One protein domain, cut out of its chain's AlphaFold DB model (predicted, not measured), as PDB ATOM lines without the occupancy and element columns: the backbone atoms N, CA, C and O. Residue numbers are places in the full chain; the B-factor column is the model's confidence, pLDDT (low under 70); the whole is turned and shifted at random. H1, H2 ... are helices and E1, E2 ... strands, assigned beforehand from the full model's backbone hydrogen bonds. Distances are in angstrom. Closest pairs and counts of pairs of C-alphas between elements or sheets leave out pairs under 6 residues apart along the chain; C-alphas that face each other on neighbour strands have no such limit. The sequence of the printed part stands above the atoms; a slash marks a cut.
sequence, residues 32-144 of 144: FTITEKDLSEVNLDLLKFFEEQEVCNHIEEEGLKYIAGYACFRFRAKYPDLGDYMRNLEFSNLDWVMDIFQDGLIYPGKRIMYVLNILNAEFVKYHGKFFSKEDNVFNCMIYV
ATOM      1  N   PHE A  32     -75.640  23.808   9.372       53.59
ATOM      2  CA  PHE A  32     -74.798  24.966   9.660       53.59
ATOM      3  C   PHE A  32     -75.546  26.236   9.255       53.59
ATOM      4  O   PHE A  32     -75.901  26.415   8.088       53.59
ATOM      5  N   THR A  33     -75.806  27.102  10.230       54.22
ATOM      6  CA  THR A  33     -76.293  28.467  10.006       54.22
ATOM      7  C   THR A  33     -75.087  29.387   9.918       54.22
ATOM      8  O   THR A  33     -74.411  29.593  10.926       54.22
ATOM      9  N   ILE A  34     -74.799  29.905   8.724       59.38
ATOM     10  CA  ILE A  34     -73.781  30.941   8.543       59.38
ATOM     11  C   ILE A  34     -74.465  32.283   8.788       59.38
ATOM     12  O   ILE A  34     -75.438  32.617   8.110       59.38
ATOM     13  N   THR A  35     -73.981  33.033   9.772       65.44
ATOM     14  CA  THR A  35     -74.503  34.364  10.084       65.44
ATOM     15  C   THR A  35     -73.768  35.438   9.287       65.44
ATOM     16  O   THR A  35     -72.630  35.259   8.856       65.44
ATOM     17  N   GLU A  36     -74.395  36.602   9.124       64.38
ATOM     18  CA  GLU A  36     -73.770  37.780   8.504       64.38
ATOM     19  C   GLU A  36     -72.457  38.173   9.208       64.38
ATOM     20  O   GLU A  36     -71.494  38.610   8.578       64.38
ATOM     21  N   LYS A  37     -72.382  37.918  10.520       63.81
ATOM     22  CA  LYS A  37     -71.176  38.097  11.321       63.81
ATOM     23  C   LYS A  37     -70.040  37.175  10.866       63.81
ATOM     24  O   LYS A  37     -68.923  37.661  10.708       63.81
ATOM     25  N   ASP A  38     -70.331  35.905  10.586       63.78
ATOM     26  CA  ASP A  38     -69.342  34.937  10.093       63.78
ATOM     27  C   ASP A  38     -68.813  35.336   8.702       63.78
ATOM     28  O   ASP A  38     -67.618  35.222   8.438       63.78
ATOM     29  N   LEU A  39     -69.669  35.885   7.826       62.81
ATOM     30  CA  LEU A  39     -69.221  36.470   6.552       62.81
ATOM     31  C   LEU A  39     -68.383  37.738   6.752       62.81
ATOM     32  O   LEU A  39     -67.408  37.943   6.028       62.81
ATOM     33  N   SER A  40     -68.753  38.594   7.710       65.56
ATOM     34  CA  SER A  40     -68.034  39.842   7.988       65.56
ATOM     35  C   SER A  40     -66.632  39.591   8.550       65.56
ATOM     36  O   SER A  40     -65.681  40.252   8.134       65.56
ATOM     37  N   GLU A  41     -66.481  38.598   9.432       61.06
ATOM     38  CA  GLU A  41     -65.198  38.229  10.035       61.06
ATOM     39  C   GLU A  41     -64.264  37.598   8.989       61.06
ATOM     40  O   GLU A  41     -63.118  38.025   8.860       61.06
ATOM     41  N   VAL A  42     -64.772  36.691   8.144       65.31
ATOM     42  CA  VAL A  42     -63.996  36.095   7.036       65.31
ATOM     43  C   VAL A  42     -63.547  37.147   6.012       65.31
ATOM     44  O   VAL A  42     -62.439  37.061   5.481       65.31
ATOM     45  N   ASN A  43     -64.380  38.151   5.731       66.62
ATOM     46  CA  ASN A  43     -64.044  39.220   4.788       66.62
ATOM     47  C   ASN A  43     -62.949  40.152   5.342       66.62
ATOM     48  O   ASN A  43     -62.013  40.501   4.624       66.62
ATOM     49  N   LEU A  44     -63.011  40.494   6.634       74.00
ATOM     50  CA  LEU A  44     -61.972  41.288   7.301       74.00
ATOM     51  C   LEU A  44     -60.627  40.553   7.367       74.00
ATOM     52  O   LEU A  44     -59.588  41.165   7.114       74.00
ATOM     53  N   ASP A  45     -60.637  39.248   7.642       82.62
ATOM     54  CA  ASP A  45     -59.420  38.429   7.643       82.62
ATOM     55  C   ASP A  45     -58.792  38.332   6.244       82.62
ATOM     56  O   ASP A  45     -57.569  38.399   6.099       82.62
ATOM     57  N   LEU A  46     -59.618  38.226   5.200       83.06
ATOM     58  CA  LEU A  46     -59.151  38.187   3.816       83.06
ATOM     59  C   LEU A  46     -58.579  39.537   3.353       83.06
ATOM     60  O   LEU A  46     -57.526  39.565   2.716       83.06
ATOM     61  N   LEU A  47     -59.243  40.648   3.686       84.94
ATOM     62  CA  LEU A  47     -58.747  42.002   3.411       84.94
ATOM     63  C   LEU A  47     -57.380  42.222   4.056       84.94
ATOM     64  O   LEU A  47     -56.429  42.604   3.377       84.94
ATOM     65  N   LYS A  48     -57.262  41.880   5.341       86.50
ATOM     66  CA  LYS A  48     -56.006  41.982   6.080       86.50
ATOM     67  C   LYS A  48     -54.893  41.147   5.442       86.50
ATOM     68  O   LYS A  48     -53.769  41.622   5.319       86.50
ATOM     69  N   PHE A  49     -55.197  39.927   5.001       85.25
ATOM     70  CA  PHE A  49     -54.225  39.084   4.303       85.25
ATOM     71  C   PHE A  49     -53.699  39.738   3.015       85.25
ATOM     72  O   PHE A  49     -52.497  39.681   2.751       85.25
ATOM     73  N   PHE A  50     -54.570  40.361   2.215       85.81
ATOM     74  CA  PHE A  50     -54.148  41.048   0.991       85.81
ATOM     75  C   PHE A  50     -53.309  42.294   1.276       85.81
ATOM     76  O   PHE A  50     -52.301  42.495   0.603       85.81
ATOM     77  N   GLU A  51     -53.677  43.081   2.287       89.25
ATOM     78  CA  GLU A  51     -52.891  44.242   2.724       89.25
ATOM     79  C   GLU A  51     -51.489  43.823   3.193       89.25
ATOM     80  O   GLU A  51     -50.489  44.418   2.794       89.25
ATOM     81  N   GLU A  52     -51.388  42.755   3.991       90.62
ATOM     82  CA  GLU A  52     -50.100  42.205   4.432       90.62
ATOM     83  C   GLU A  52     -49.252  41.718   3.246       90.62
ATOM     84  O   GLU A  52     -48.052  41.995   3.182       90.62
ATOM     85  N   GLN A  53     -49.872  41.034   2.283       88.56
ATOM     86  CA  GLN A  53     -49.225  40.604   1.040       88.56
ATOM     87  C   GLN A  53     -48.698  41.785   0.221       88.56
ATOM     88  O   GLN A  53     -47.552  41.755  -0.225       88.56
ATOM     89  N   GLU A  54     -49.503  42.830   0.035       89.31
ATOM     90  CA  GLU A  54     -49.114  44.022  -0.717       89.31
ATOM     91  C   GLU A  54     -47.919  44.728  -0.069       89.31
ATOM     92  O   GLU A  54     -46.948  45.055  -0.754       89.31
ATOM     93  N   VAL A  55     -47.932  44.872   1.259       89.06
ATOM     94  CA  VAL A  55     -46.812  45.450   2.014       89.06
ATOM     95  C   VAL A  55     -45.546  44.606   1.859       89.06
ATOM     96  O   VAL A  55     -44.473  45.158   1.611       89.06
ATOM     97  N   CYS A  56     -45.643  43.278   1.971       89.19
ATOM     98  CA  CYS A  56     -44.500  42.386   1.760       89.19
ATOM     99  C   CYS A  56     -43.921  42.523   0.347       89.19
ATOM    100  O   CYS A  56     -42.711  42.702   0.205       89.19
ATOM    101  N   ASN A  57     -44.773  42.505  -0.679       90.00
ATOM    102  CA  ASN A  57     -44.352  42.644  -2.073       90.00
ATOM    103  C   ASN A  57     -43.667  43.996  -2.314       90.00
ATOM    104  O   ASN A  57     -42.600  44.047  -2.921       90.00
ATOM    105  N   HIS A  58     -44.219  45.082  -1.766       90.50
ATOM    106  CA  HIS A  58     -43.619  46.410  -1.884       90.50
ATOM    107  C   HIS A  58     -42.230  46.483  -1.226       90.50
ATOM    108  O   HIS A  58     -41.288  47.010  -1.818       90.50
ATOM    109  N   ILE A  59     -42.063  45.901  -0.033       90.69
ATOM    110  CA  ILE A  59     -40.762  45.836   0.653       90.69
ATOM    111  C   ILE A  59     -39.738  45.049  -0.176       90.69
ATOM    112  O   ILE A  59     -38.576  45.456  -0.265       90.69
ATOM    113  N   GLU A  60     -40.142  43.932  -0.782       91.81
ATOM    114  CA  GLU A  60     -39.262  43.129  -1.635       91.81
ATOM    115  C   GLU A  60     -38.849  43.882  -2.908       91.81
ATOM    116  O   GLU A  60     -37.669  43.870  -3.273       91.81
ATOM    117  N   GLU A  61     -39.779  44.592  -3.548       92.12
ATOM    118  CA  GLU A  61     -39.503  45.428  -4.722       92.12
ATOM    119  C   GLU A  61     -38.514  46.560  -4.407       92.12
ATOM    120  O   GLU A  61     -37.528  46.748  -5.132       92.12
ATOM    121  N   GLU A  62     -38.720  47.281  -3.304       91.94
ATOM    122  CA  GLU A  62     -37.802  48.331  -2.844       91.94
ATOM    123  C   GLU A  62     -36.432  47.755  -2.456       91.94
ATOM    124  O   GLU A  62     -35.385  48.313  -2.803       91.94
ATOM    125  N   GLY A  63     -36.410  46.590  -1.804       92.94
ATOM    126  CA  GLY A  63     -35.181  45.865  -1.488       92.94
ATOM    127  C   GLY A  63     -34.389  45.489  -2.742       92.94
ATOM    128  O   GLY A  63     -33.166  45.680  -2.796       92.94
ATOM    129  N   LEU A  64     -35.071  45.026  -3.791       94.62
ATOM    130  CA  LEU A  64     -34.440  44.706  -5.068       94.62
ATOM    131  C   LEU A  64     -33.894  45.962  -5.760       94.62
ATOM    132  O   LEU A  64     -32.760  45.930  -6.246       94.62
ATOM    133  N   LYS A  65     -34.635  47.082  -5.752       93.25
ATOM    134  CA  LYS A  65     -34.153  48.383  -6.262       93.25
ATOM    135  C   LYS A  65     -32.892  48.842  -5.529       93.25
ATOM    136  O   LYS A  65     -31.950  49.309  -6.170       93.25
ATOM    137  N   TYR A  66     -32.829  48.669  -4.210       92.81
ATOM    138  CA  TYR A  66     -31.641  49.004  -3.424       92.81
ATOM    139  C   TYR A  66     -30.417  48.175  -3.844       92.81
ATOM    140  O   TYR A  66     -29.349  48.728  -4.133       92.81
ATOM    141  N   ILE A  67     -30.569  46.849  -3.946       93.69
ATOM    142  CA  ILE A  67     -29.496  45.942  -4.391       93.69
ATOM    143  C   ILE A  67     -29.056  46.292  -5.818       93.69
ATOM    144  O   ILE A  67     -27.855  46.353  -6.105       93.69
ATOM    145  N   ALA A  68     -30.014  46.576  -6.701       94.38
ATOM    146  CA  ALA A  68     -29.767  47.013  -8.067       94.38
ATOM    147  C   ALA A  68     -28.940  48.302  -8.105       94.38
ATOM    148  O   ALA A  68     -27.918  48.366  -8.792       94.38
ATOM    149  N   GLY A  69     -29.343  49.310  -7.334       93.00
ATOM    150  CA  GLY A  69     -28.646  50.587  -7.245       93.00
ATOM    151  C   GLY A  69     -27.218  50.444  -6.726       93.00
ATOM    152  O   GLY A  69     -26.286  51.052  -7.261       93.00
ATOM    153  N   TYR A  70     -27.012  49.557  -5.751       92.25
ATOM    154  CA  TYR A  70     -25.681  49.224  -5.252       92.25
ATOM    155  C   TYR A  70     -24.815  48.566  -6.333       92.25
ATOM    156  O   TYR A  70     -23.667  48.970  -6.543       92.25
ATOM    157  N   ALA A  71     -25.352  47.583  -7.058       92.94
ATOM    158  CA  ALA A  71     -24.644  46.937  -8.161       92.94
ATOM    159  C   ALA A  71     -24.272  47.950  -9.258       92.94
ATOM    160  O   ALA A  71     -23.119  47.991  -9.695       92.94
ATOM    161  N   CYS A  72     -25.201  48.830  -9.641       93.69
ATOM    162  CA  CYS A  72     -24.946  49.905 -10.600       93.69
ATOM    163  C   CYS A  72     -23.807  50.812 -10.127       93.69
ATOM    164  O   CYS A  72     -22.864  51.062 -10.878       93.69
ATOM    165  N   PHE A  73     -23.825  51.236  -8.860       91.81
ATOM    166  CA  PHE A  73     -22.750  52.037  -8.276       91.81
ATOM    167  C   PHE A  73     -21.390  51.325  -8.336       91.81
ATOM    168  O   PHE A  73     -20.392  51.930  -8.735       91.81
ATOM    169  N   ARG A  74     -21.343  50.028  -8.001       93.06
ATOM    170  CA  ARG A  74     -20.111  49.217  -8.019       93.06
ATOM    171  C   ARG A  74     -19.508  49.074  -9.415       93.06
ATOM    172  O   ARG A  74     -18.284  49.042  -9.530       93.06
ATOM    173  N   PHE A  75     -20.333  48.999 -10.458       92.31
ATOM    174  CA  PHE A  75     -19.883  48.782 -11.838       92.31
ATOM    175  C   PHE A  75     -19.931  50.029 -12.732       92.31
ATOM    176  O   PHE A  75     -19.576  49.948 -13.911       92.31
ATOM    177  N   ARG A  76     -20.268  51.199 -12.179       90.69
ATOM    178  CA  ARG A  76     -20.466  52.453 -12.930       90.69
ATOM    179  C   ARG A  76     -19.290  52.867 -13.815       90.69
ATOM    180  O   ARG A  76     -19.486  53.467 -14.860       90.69
ATOM    181  N   ALA A  77     -18.058  52.564 -13.397       91.81
ATOM    182  CA  ALA A  77     -16.863  52.930 -14.158       91.81
ATOM    183  C   ALA A  77     -16.784  52.182 -15.498       91.81
ATOM    184  O   ALA A  77     -16.204  52.687 -16.453       91.81
ATOM    185  N   LYS A  78     -17.363  50.977 -15.555       95.38
ATOM    186  CA  LYS A  78     -17.405  50.133 -16.749       95.38
ATOM    187  C   LYS A  78     -18.707  50.310 -17.531       95.38
ATOM    188  O   LYS A  78     -18.678  50.252 -18.754       95.38
ATOM    189  N   TYR A  79     -19.817  50.521 -16.827       92.44
ATOM    190  CA  TYR A  79     -21.153  50.643 -17.408       92.44
ATOM    191  C   TYR A  79     -21.866  51.876 -16.822       92.44
ATOM    192  O   TYR A  79     -22.631  51.756 -15.860       92.44
ATOM    193  N   PRO A  80     -21.563  53.082 -17.332       89.56
ATOM    194  CA  PRO A  80     -22.128  54.325 -16.809       89.56
ATOM    195  C   PRO A  80     -23.621  54.497 -17.132       89.56
ATOM    196  O   PRO A  80     -24.263  55.366 -16.563       89.56
ATOM    197  N   ASP A  81     -24.164  53.676 -18.030       90.81
ATOM    198  CA  ASP A  81     -25.542  53.685 -18.528       90.81
ATOM    199  C   ASP A  81     -26.495  52.762 -17.744       90.81
ATOM    200  O   ASP A  81     -27.662  52.621 -18.107       90.81
ATOM    201  N   LEU A  82     -26.021  52.115 -16.671       89.81
ATOM    202  CA  LEU A  82     -26.845  51.209 -15.859       89.81
ATOM    203  C   LEU A  82     -27.911  51.919 -15.016       89.81
ATOM    204  O   LEU A  82     -28.848  51.267 -14.554       89.81
ATOM    205  N   GLY A  83     -27.785  53.225 -14.809       90.31
ATOM    206  CA  GLY A  83     -28.721  54.011 -14.020       90.31
ATOM    207  C   GLY A  83     -28.253  55.447 -13.837       90.31
ATOM    208  O   GLY A  83     -27.159  55.816 -14.266       90.31
ATOM    209  N   ASP A  84     -29.075  56.234 -13.157       88.62
ATOM    210  CA  ASP A  84     -28.861  57.662 -12.962       88.62
ATOM    211  C   ASP A  84     -28.517  57.979 -11.507       88.62
ATOM    212  O   ASP A  84     -28.904  57.272 -10.577       88.62
ATOM    213  N   TYR A  85     -27.774  59.062 -11.284       85.00
ATOM    214  CA  TYR A  85     -27.588  59.555  -9.923       85.00
ATOM    215  C   TYR A  85     -28.923  60.023  -9.364       85.00
ATOM    216  O   TYR A  85     -29.605  60.829  -9.991       85.00
ATOM    217  N   MET A  86     -29.229  59.575  -8.151       81.06
ATOM    218  CA  MET A  86     -30.477  59.885  -7.466       81.06
ATOM    219  C   MET A  86     -30.758  61.393  -7.379       81.06
ATOM    220  O   MET A  86     -31.844  61.842  -7.717       81.06
ATOM    221  N   ARG A  87     -29.725  62.190  -7.087       78.50
ATOM    222  CA  ARG A  87     -29.772  63.664  -7.057       78.50
ATOM    223  C   ARG A  87     -30.223  64.345  -8.358       78.50
ATOM    224  O   ARG A  87     -30.530  65.530  -8.349       78.50
ATOM    225  N   ASN A  88     -30.149  63.639  -9.489       81.81
ATOM    226  CA  ASN A  88     -30.528  64.164 -10.800       81.81
ATOM    227  C   ASN A  88     -31.979  63.813 -11.164       81.81
ATOM    228  O   ASN A  88     -32.449  64.242 -12.216       81.81
ATOM    229  N   LEU A  89     -32.652  62.996 -10.354       81.75
ATOM    230  CA  LEU A  89     -34.012  62.545 -10.610       81.75
ATOM    231  C   LEU A  89     -35.009  63.450  -9.896       81.75
ATOM    232  O   LEU A  89     -34.747  63.971  -8.812       81.75
ATOM    233  N   GLU A  90     -36.168  63.632 -10.523       80.75
ATOM    234  CA  GLU A  90     -37.299  64.247  -9.843       80.75
ATOM    235  C   GLU A  90     -37.779  63.307  -8.741       80.75
ATOM    236  O   GLU A  90     -37.936  62.102  -8.948       80.75
ATOM    237  N   PHE A  91     -37.969  63.872  -7.553       72.00
ATOM    238  CA  PHE A  91     -38.348  63.109  -6.379       72.00
ATOM    239  C   PHE A  91     -39.740  62.500  -6.586       72.00
ATOM    240  O   PHE A  91     -40.715  63.218  -6.813       72.00
ATOM    241  N   SER A  92     -39.826  61.174  -6.517       69.31
ATOM    242  CA  SER A  92     -41.087  60.436  -6.517       69.31
ATOM    243  C   SER A  92     -41.376  59.989  -5.091       69.31
ATOM    244  O   SER A  92     -40.589  59.244  -4.519       69.31
ATOM    245  N   ASN A  93     -42.523  60.388  -4.539       63.16
ATOM    246  CA  ASN A  93     -42.946  60.006  -3.182       63.16
ATOM    247  C   ASN A  93     -43.294  58.506  -3.040       63.16
ATOM    248  O   ASN A  93     -43.821  58.099  -2.010       63.16
ATOM    249  N   LEU A  94     -43.098  57.708  -4.093       67.50
ATOM    250  CA  LEU A  94     -43.485  56.297  -4.143       67.50
ATOM    251  C   LEU A  94     -42.310  55.332  -3.933       67.50
ATOM    252  O   LEU A  94     -42.553  54.167  -3.646       67.50
ATOM    253  N   ASP A  95     -41.063  55.796  -4.065       79.00
ATOM    254  CA  ASP A  95     -39.878  54.935  -3.971       79.00
ATOM    255  C   ASP A  95     -39.121  55.216  -2.666       79.00
ATOM    256  O   ASP A  95     -38.394  56.204  -2.555       79.00
ATOM    257  N   TRP A  96     -39.225  54.320  -1.685       83.75
ATOM    258  CA  TRP A  96     -38.562  54.464  -0.379       83.75
ATOM    259  C   TRP A  96     -37.039  54.546  -0.495       83.75
ATOM    260  O   TRP A  96     -36.363  55.173   0.323       83.75
ATOM    261  N   VAL A  97     -36.474  53.929  -1.532       79.62
ATOM    262  CA  VAL A  97     -35.038  54.019  -1.813       79.62
ATOM    263  C   VAL A  97     -34.599  55.472  -2.071       79.62
ATOM    264  O   VAL A  97     -33.476  55.826  -1.704       79.62
ATOM    265  N   MET A  98     -35.473  56.327  -2.619       79.88
ATOM    266  CA  MET A  98     -35.217  57.766  -2.805       79.88
ATOM    267  C   MET A  98     -35.200  58.531  -1.477       79.88
ATOM    268  O   MET A  98     -34.333  59.382  -1.264       79.88
ATOM    269  N   ASP A  99     -36.114  58.188  -0.568       80.75
ATOM    270  CA  ASP A  99     -36.219  58.808   0.757       80.75
ATOM    271  C   ASP A  99     -34.995  58.530   1.631       80.75
ATOM    272  O   ASP A  99     -34.512  59.414   2.342       80.75
ATOM    273  N   ILE A 100     -34.463  57.308   1.566       80.31
ATOM    274  CA  ILE A 100     -33.378  56.871   2.451       80.31
ATOM    275  C   ILE A 100     -31.994  57.277   1.910       80.31
ATOM    276  O   ILE A 100     -31.091  57.557   2.701       80.31
ATOM    277  N   PHE A 101     -31.791  57.320   0.585       72.88
ATOM    278  CA  PHE A 101     -30.443  57.345  -0.017       72.88
ATOM    279  C   PHE A 101     -30.121  58.546  -0.920       72.88
ATOM    280  O   PHE A 101     -29.228  58.430  -1.764       72.88
ATOM    281  N   GLN A 102     -30.768  59.690  -0.674       66.94
ATOM    282  CA  GLN A 102     -30.724  60.969  -1.415       66.94
ATOM    283  C   GLN A 102     -29.515  61.238  -2.347       66.94
ATOM    284  O   GLN A 102     -29.725  61.638  -3.489       66.94
ATOM    285  N   ASP A 103     -28.264  61.017  -1.916       69.75
ATOM    286  CA  ASP A 103     -27.064  61.365  -2.706       69.75
ATOM    287  C   ASP A 103     -26.045  60.229  -2.937       69.75
ATOM    288  O   ASP A 103     -25.064  60.406  -3.667       69.75
ATOM    289  N   GLY A 104     -26.229  59.062  -2.312       75.19
ATOM    290  CA  GLY A 104     -25.190  58.021  -2.242       75.19
ATOM    291  C   GLY A 104     -25.354  56.855  -3.217       75.19
ATOM    292  O   GLY A 104     -24.394  56.116  -3.453       75.19
ATOM    293  N   LEU A 105     -26.554  56.679  -3.771       84.25
ATOM    294  CA  LEU A 105     -26.930  55.505  -4.555       84.25
ATOM    295  C   LEU A 105     -27.223  55.877  -6.016       84.25
ATOM    296  O   LEU A 105     -27.642  56.991  -6.331       84.25
ATOM    297  N   ILE A 106     -26.986  54.929  -6.923       89.75
ATOM    298  CA  ILE A 106     -27.468  55.023  -8.302       89.75
ATOM    299  C   ILE A 106     -28.894  54.491  -8.326       89.75
ATOM    300  O   ILE A 106     -29.138  53.391  -7.840       89.75
ATOM    301  N   TYR A 107     -29.823  55.237  -8.905       91.19
ATOM    302  CA  TYR A 107     -31.144  54.707  -9.184       91.19
ATOM    303  C   TYR A 107     -31.067  53.812 -10.429       91.19
ATOM    304  O   TYR A 107     -30.607  54.263 -11.485       91.19
ATOM    305  N   PRO A 108     -31.447  52.531 -10.321       93.25
ATOM    306  CA  PRO A 108     -31.252  51.560 -11.387       93.25
ATOM    307  C   PRO A 108     -32.136  51.872 -12.602       93.25
ATOM    308  O   PRO A 108     -33.326  52.159 -12.486       93.25
ATOM    309  N   GLY A 109     -31.568  51.762 -13.801       92.31
ATOM    310  CA  GLY A 109     -32.322  51.896 -15.042       92.31
ATOM    311  C   GLY A 109     -33.284  50.724 -15.284       92.31
ATOM    312  O   GLY A 109     -33.124  49.614 -14.772       92.31
ATOM    313  N   LYS A 110     -34.260  50.924 -16.174       92.06
ATOM    314  CA  LYS A 110     -35.271  49.897 -16.503       92.06
ATOM    315  C   LYS A 110     -34.659  48.580 -16.990       92.06
ATOM    316  O   LYS A 110     -35.154  47.507 -16.664       92.06
ATOM    317  N   ARG A 111     -33.565  48.652 -17.759       91.56
ATOM    318  CA  ARG A 111     -32.901  47.469 -18.325       91.56
ATOM    319  C   ARG A 111     -32.281  46.585 -17.244       91.56
ATOM    320  O   ARG A 111     -32.428  45.370 -17.314       91.56
ATOM    321  N   ILE A 112     -31.600  47.181 -16.264       92.12
ATOM    322  CA  ILE A 112     -30.981  46.409 -15.183       92.12
ATOM    323  C   ILE A 112     -32.045  45.858 -14.231       92.12
ATOM    324  O   ILE A 112     -31.943  44.703 -13.834       92.12
ATOM    325  N   MET A 113     -33.114  46.619 -13.963       94.88
ATOM    326  CA  MET A 113     -34.249  46.132 -13.173       94.88
ATOM    327  C   MET A 113     -34.939  44.940 -13.835       94.88
ATOM    328  O   MET A 113     -35.246  43.964 -13.162       94.88
ATOM    329  N   TYR A 114     -35.135  44.970 -15.155       94.25
ATOM    330  CA  TYR A 114     -35.691  43.831 -15.888       94.25
ATOM    331  C   TYR A 114     -34.851  42.558 -15.708       94.25
ATOM    332  O   TYR A 114     -35.386  41.507 -15.368       94.25
ATOM    333  N   VAL A 115     -33.527  42.663 -15.872       92.62
ATOM    334  CA  VAL A 115     -32.610  41.528 -15.681       92.62
ATOM    335  C   VAL A 115     -32.624  41.043 -14.230       92.62
ATOM    336  O   VAL A 115     -32.689  39.842 -13.988       92.62
ATOM    337  N   LEU A 116     -32.603  41.959 -13.262       93.44
ATOM    338  CA  LEU A 116     -32.612  41.610 -11.843       93.44
ATOM    339  C   LEU A 116     -33.914  40.949 -11.398       93.44
ATOM    340  O   LEU A 116     -33.852  40.040 -10.585       93.44
ATOM    341  N   ASN A 117     -35.061  41.334 -11.955       94.38
ATOM    342  CA  ASN A 117     -36.326  40.646 -11.694       94.38
ATOM    343  C   ASN A 117     -36.290  39.185 -12.163       94.38
ATOM    344  O   ASN A 117     -36.719  38.299 -11.430       94.38
ATOM    345  N   ILE A 118     -35.726  38.919 -13.347       93.00
ATOM    346  CA  ILE A 118     -35.549  37.546 -13.851       93.00
ATOM    347  C   ILE A 118     -34.592  36.764 -12.946       93.00
ATOM    348  O   ILE A 118     -34.905  35.648 -12.537       93.00
ATOM    349  N   LEU A 119     -33.450  37.361 -12.591       91.31
ATOM    350  CA  LEU A 119     -32.473  36.728 -11.703       91.31
ATOM    351  C   LEU A 119     -33.058  36.455 -10.315       91.31
ATOM    352  O   LEU A 119     -32.813  35.389  -9.759       91.31
ATOM    353  N   ASN A 120     -33.844  37.381  -9.766       92.56
ATOM    354  CA  ASN A 120     -34.507  37.205  -8.480       92.56
ATOM    355  C   ASN A 120     -35.554  36.086  -8.547       92.56
ATOM    356  O   ASN A 120     -35.604  35.247  -7.655       92.56
ATOM    357  N   ALA A 121     -36.337  36.017  -9.626       90.88
ATOM    358  CA  ALA A 121     -37.304  34.943  -9.828       90.88
ATOM    359  C   ALA A 121     -36.625  33.564  -9.903       90.88
ATOM    360  O   ALA A 121     -37.072  32.629  -9.238       90.88
ATOM    361  N   GLU A 122     -35.525  33.428 -10.651       89.62
ATOM    362  CA  GLU A 122     -34.766  32.170 -10.702       89.62
ATOM    363  C   GLU A 122     -34.076  31.858  -9.364       89.62
ATOM    364  O   GLU A 122     -34.083  30.708  -8.926       89.62
ATOM    365  N   PHE A 123     -33.562  32.869  -8.655       89.75
ATOM    366  CA  PHE A 123     -33.001  32.712  -7.312       89.75
ATOM    367  C   PHE A 123     -34.046  32.179  -6.318       89.75
ATOM    368  O   PHE A 123     -33.798  31.194  -5.618       89.75
ATOM    369  N   VAL A 124     -35.236  32.785  -6.283       89.94
ATOM    370  CA  VAL A 124     -36.349  32.369  -5.413       89.94
ATOM    371  C   VAL A 124     -36.850  30.984  -5.797       89.94
ATOM    372  O   VAL A 124     -37.112  30.167  -4.923       89.94
ATOM    373  N   LYS A 125     -36.943  30.671  -7.089       88.81
ATOM    374  CA  LYS A 125     -37.327  29.338  -7.566       88.81
ATOM    375  C   LYS A 125     -36.314  28.264  -7.166       88.81
ATOM    376  O   LYS A 125     -36.717  27.157  -6.822       88.81
ATOM    377  N   TYR A 126     -35.021  28.583  -7.204       87.81
ATOM    378  CA  TYR A 126     -33.955  27.647  -6.854       87.81
ATOM    379  C   TYR A 126     -33.845  27.411  -5.341       87.81
ATOM    380  O   TYR A 126     -33.680  26.276  -4.898       87.81
ATOM    381  N   HIS A 127     -33.928  28.466  -4.528       87.31
ATOM    382  CA  HIS A 127     -33.791  28.351  -3.074       87.31
ATOM    383  C   HIS A 127     -35.135  28.073  -2.371       87.31
ATOM    384  O   HIS A 127     -35.211  27.279  -1.436       87.31
ATOM    385  N   GLY A 128     -36.235  28.661  -2.822       86.56
ATOM    386  CA  GLY A 128     -37.506  28.635  -2.103       86.56
ATOM    387  C   GLY A 128     -37.394  29.392  -0.777       86.56
ATOM    388  O   GLY A 128     -36.831  30.480  -0.713       86.56
ATOM    389  N   LYS A 129     -37.918  28.815   0.310       84.81
ATOM    390  CA  LYS A 129     -37.950  29.471   1.633       84.81
ATOM    391  C   LYS A 129     -36.593  29.503   2.355       84.81
ATOM    392  O   LYS A 129     -36.403  30.294   3.274       84.81
ATOM    393  N   PHE A 130     -35.663  28.627   1.984       87.69
ATOM    394  CA  PHE A 130     -34.359  28.488   2.635       87.69
ATOM    395  C   PHE A 130     -33.270  28.328   1.586       87.69
ATOM    396  O   PHE A 130     -33.537  27.876   0.486       87.69
ATOM    397  N   PHE A 131     -32.013  28.611   1.909       85.62
ATOM    398  CA  PHE A 131     -30.951  28.346   0.942       85.62
ATOM    399  C   PHE A 131     -30.870  26.849   0.600       85.62
ATOM    400  O   PHE A 131     -30.583  26.021   1.468       85.62
ATOM    401  N   SER A 132     -31.106  26.516  -0.677       85.12
ATOM    402  CA  SER A 132     -30.704  25.236  -1.272       85.12
ATOM    403  C   SER A 132     -29.278  24.852  -0.853       85.12
ATOM    404  O   SER A 132     -28.373  25.690  -0.823       85.12
ATOM    405  N   LYS A 133     -29.105  23.573  -0.504       85.31
ATOM    406  CA  LYS A 133     -27.847  22.975  -0.026       85.31
ATOM    407  C   LYS A 133     -27.129  22.167  -1.107       85.31
ATOM    408  O   LYS A 133     -26.226  21.402  -0.787       85.31
ATOM    409  N   GLU A 134     -27.580  22.276  -2.350       84.19
ATOM    410  CA  GLU A 134     -26.935  21.618  -3.481       84.19
ATOM    411  C   GLU A 134     -25.523  22.174  -3.701       84.19
ATOM    412  O   GLU A 134     -25.238  23.335  -3.402       84.19
ATOM    413  N   ASP A 135     -24.627  21.348  -4.232       82.31
ATOM    414  CA  ASP A 135     -23.278  21.788  -4.575       82.31
ATOM    415  C   ASP A 135     -23.298  22.700  -5.813       82.31
ATOM    416  O   ASP A 135     -24.165  22.600  -6.677       82.31
ATOM    417  N   ASN A 136     -22.294  23.574  -5.948       79.69
ATOM    418  CA  ASN A 136     -22.113  24.448  -7.118       79.69
ATOM    419  C   ASN A 136     -23.268  25.431  -7.409       79.69
ATOM    420  O   ASN A 136     -23.449  25.842  -8.555       79.69
ATOM    421  N   VAL A 137     -23.974  25.883  -6.367       78.56
ATOM    422  CA  VAL A 137     -25.088  26.855  -6.413       78.56
ATOM    423  C   VAL A 137     -24.867  28.023  -7.388       78.56
ATOM    424  O   VAL A 137     -25.742  28.343  -8.189       78.56
ATOM    425  N   PHE A 138     -23.687  28.648  -7.364       75.38
ATOM    426  CA  PHE A 138     -23.385  29.784  -8.240       75.38
ATOM    427  C   PHE A 138     -23.317  29.404  -9.722       75.38
ATOM    428  O   PHE A 138     -23.743  30.184 -10.565       75.38
ATOM    429  N   ASN A 139     -22.820  28.210 -10.050       75.44
ATOM    430  CA  ASN A 139     -22.777  27.759 -11.438       75.44
ATOM    431  C   ASN A 139     -24.196  27.522 -11.955       75.44
ATOM    432  O   ASN A 139     -24.516  27.962 -13.049       75.44
ATOM    433  N   CYS A 140     -25.069  26.910 -11.155       68.12
ATOM    434  CA  CYS A 140     -26.449  26.638 -11.561       68.12
ATOM    435  C   CYS A 140     -27.261  27.915 -11.845       68.12
ATOM    436  O   CYS A 140     -28.105  27.900 -12.734       68.12
ATOM    437  N   MET A 141     -26.982  29.025 -11.151       68.75
ATOM    438  CA  MET A 141     -27.696  30.296 -11.348       68.75
ATOM    439  C   MET A 141     -27.131  31.206 -12.450       68.75
ATOM    440  O   MET A 141     -27.844  32.088 -12.918       68.75
ATOM    441  N   ILE A 142     -25.871  31.036 -12.866       62.34
ATOM    442  CA  ILE A 142     -25.216  31.941 -13.835       62.34
ATOM    443  C   ILE A 142     -25.479  31.539 -15.304       62.34
ATOM    444  O   ILE A 142     -25.299  32.365 -16.193       62.34
ATOM    445  N   TYR A 143     -25.924  30.307 -15.581       54.84
ATOM    446  CA  TYR A 143     -26.151  29.797 -16.949       54.84
ATOM    447  C   TYR A 143     -27.576  30.011 -17.508       54.84
ATOM    448  O   TYR A 143     -27.992  29.262 -18.394       54.84
ATOM    449  N   VAL A 144     -28.315  31.013 -17.020       47.38
ATOM    450  CA  VAL A 144     -29.611  31.432 -17.601       47.38
ATOM    451  C   VAL A 144     -29.405  32.485 -18.686       47.38
ATOM    452  O   VAL A 144     -28.634  33.441 -18.442       47.38
TER     453      VAL A 144
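Overview. This is residues 32 to 144 of the 144 residues of an uncharacterized protein of Strigamia maritima (UniProt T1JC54). One very long helix, H1, makes the longest axis; its first part sticks out as a free arm, residues 36 to 57, with E1 at its tip. Near the other end of H1, the short helix H2 and the small two-stranded sheet of E2 and E3 pack on it, while H3 crosses it steeply and leads away to the short helix H4. The printed part has 113 residues with four named helices and three named strands, in the order E1, H1, E2, H2, E3, H3, H4; the sheet E2 - E3 is antiparallel, and the class is mostly helix. The whole is only just loose, close to extended, with a radius of gyration of the C-alphas of 19.9 A, and its outline is flat, 68 by 44 by 19 A.

Arrangement. Begin at the sheet, where E2, residues 83 to 85, and E3, residues 106 to 108, are antiparallel neighbours at 150 degrees. Look there for N 84 and O 107, 3.0 A apart, and N 107 and O 84, 2.8 A apart, both within hydrogen-bond range. Next find H1, residues 36 to 75; it has 12 pairs of C-alphas within 8 A with E3, the closest those of Gly 69 and Ile 106, 4.7 A apart. H2, residues 96 to 101, touches H1 at its residues 62 to 66 alone, closest at the C-alphas of Tyr 66 and Val 97, 6.3 A; they run the same way at a tilt of 36 degrees, only just steep. H3, residues 110 to 127, touches H1 with its residues 112 to 117 alone, closest at the C-alphas of Ala 68 and Met 113, 6.9 A; they run opposite ways at a steep tilt of 64 degrees. H2 and H3 are apart. H4, residues 137 to 142, is close to H3 but not clearly touching, with the C-alphas of Phe 123 and Met 141 closest at 7.1 A. E1, residues 32 to 34, pairs with no named strand, and E1 and H1 meet only through their link. In H1, H2, H3 and H4 every O i to N i+4 pair is within hydrogen-bond range.

Along the chain. Find C-alpha 36 at (-73.770, 37.780, 8.504); from there H1 runs 58.6 A to C-alpha 75 at (-19.883, 48.782, -11.838). H3 runs 25.4 A from Lys 110 to His 127. H4 ends at C-alpha 142, at (-25.216, 31.941, -13.835).

Size, cuts and confidence. The C-alphas farthest apart are those of Thr 33 and Ala 77, 68.7 A. The printed part has no cut, and no link is long. Residues 32 to 43, 92 to 94, 102 to 103 and 140 to 144 have pLDDT under 70; the mean of the printed part is 82.8.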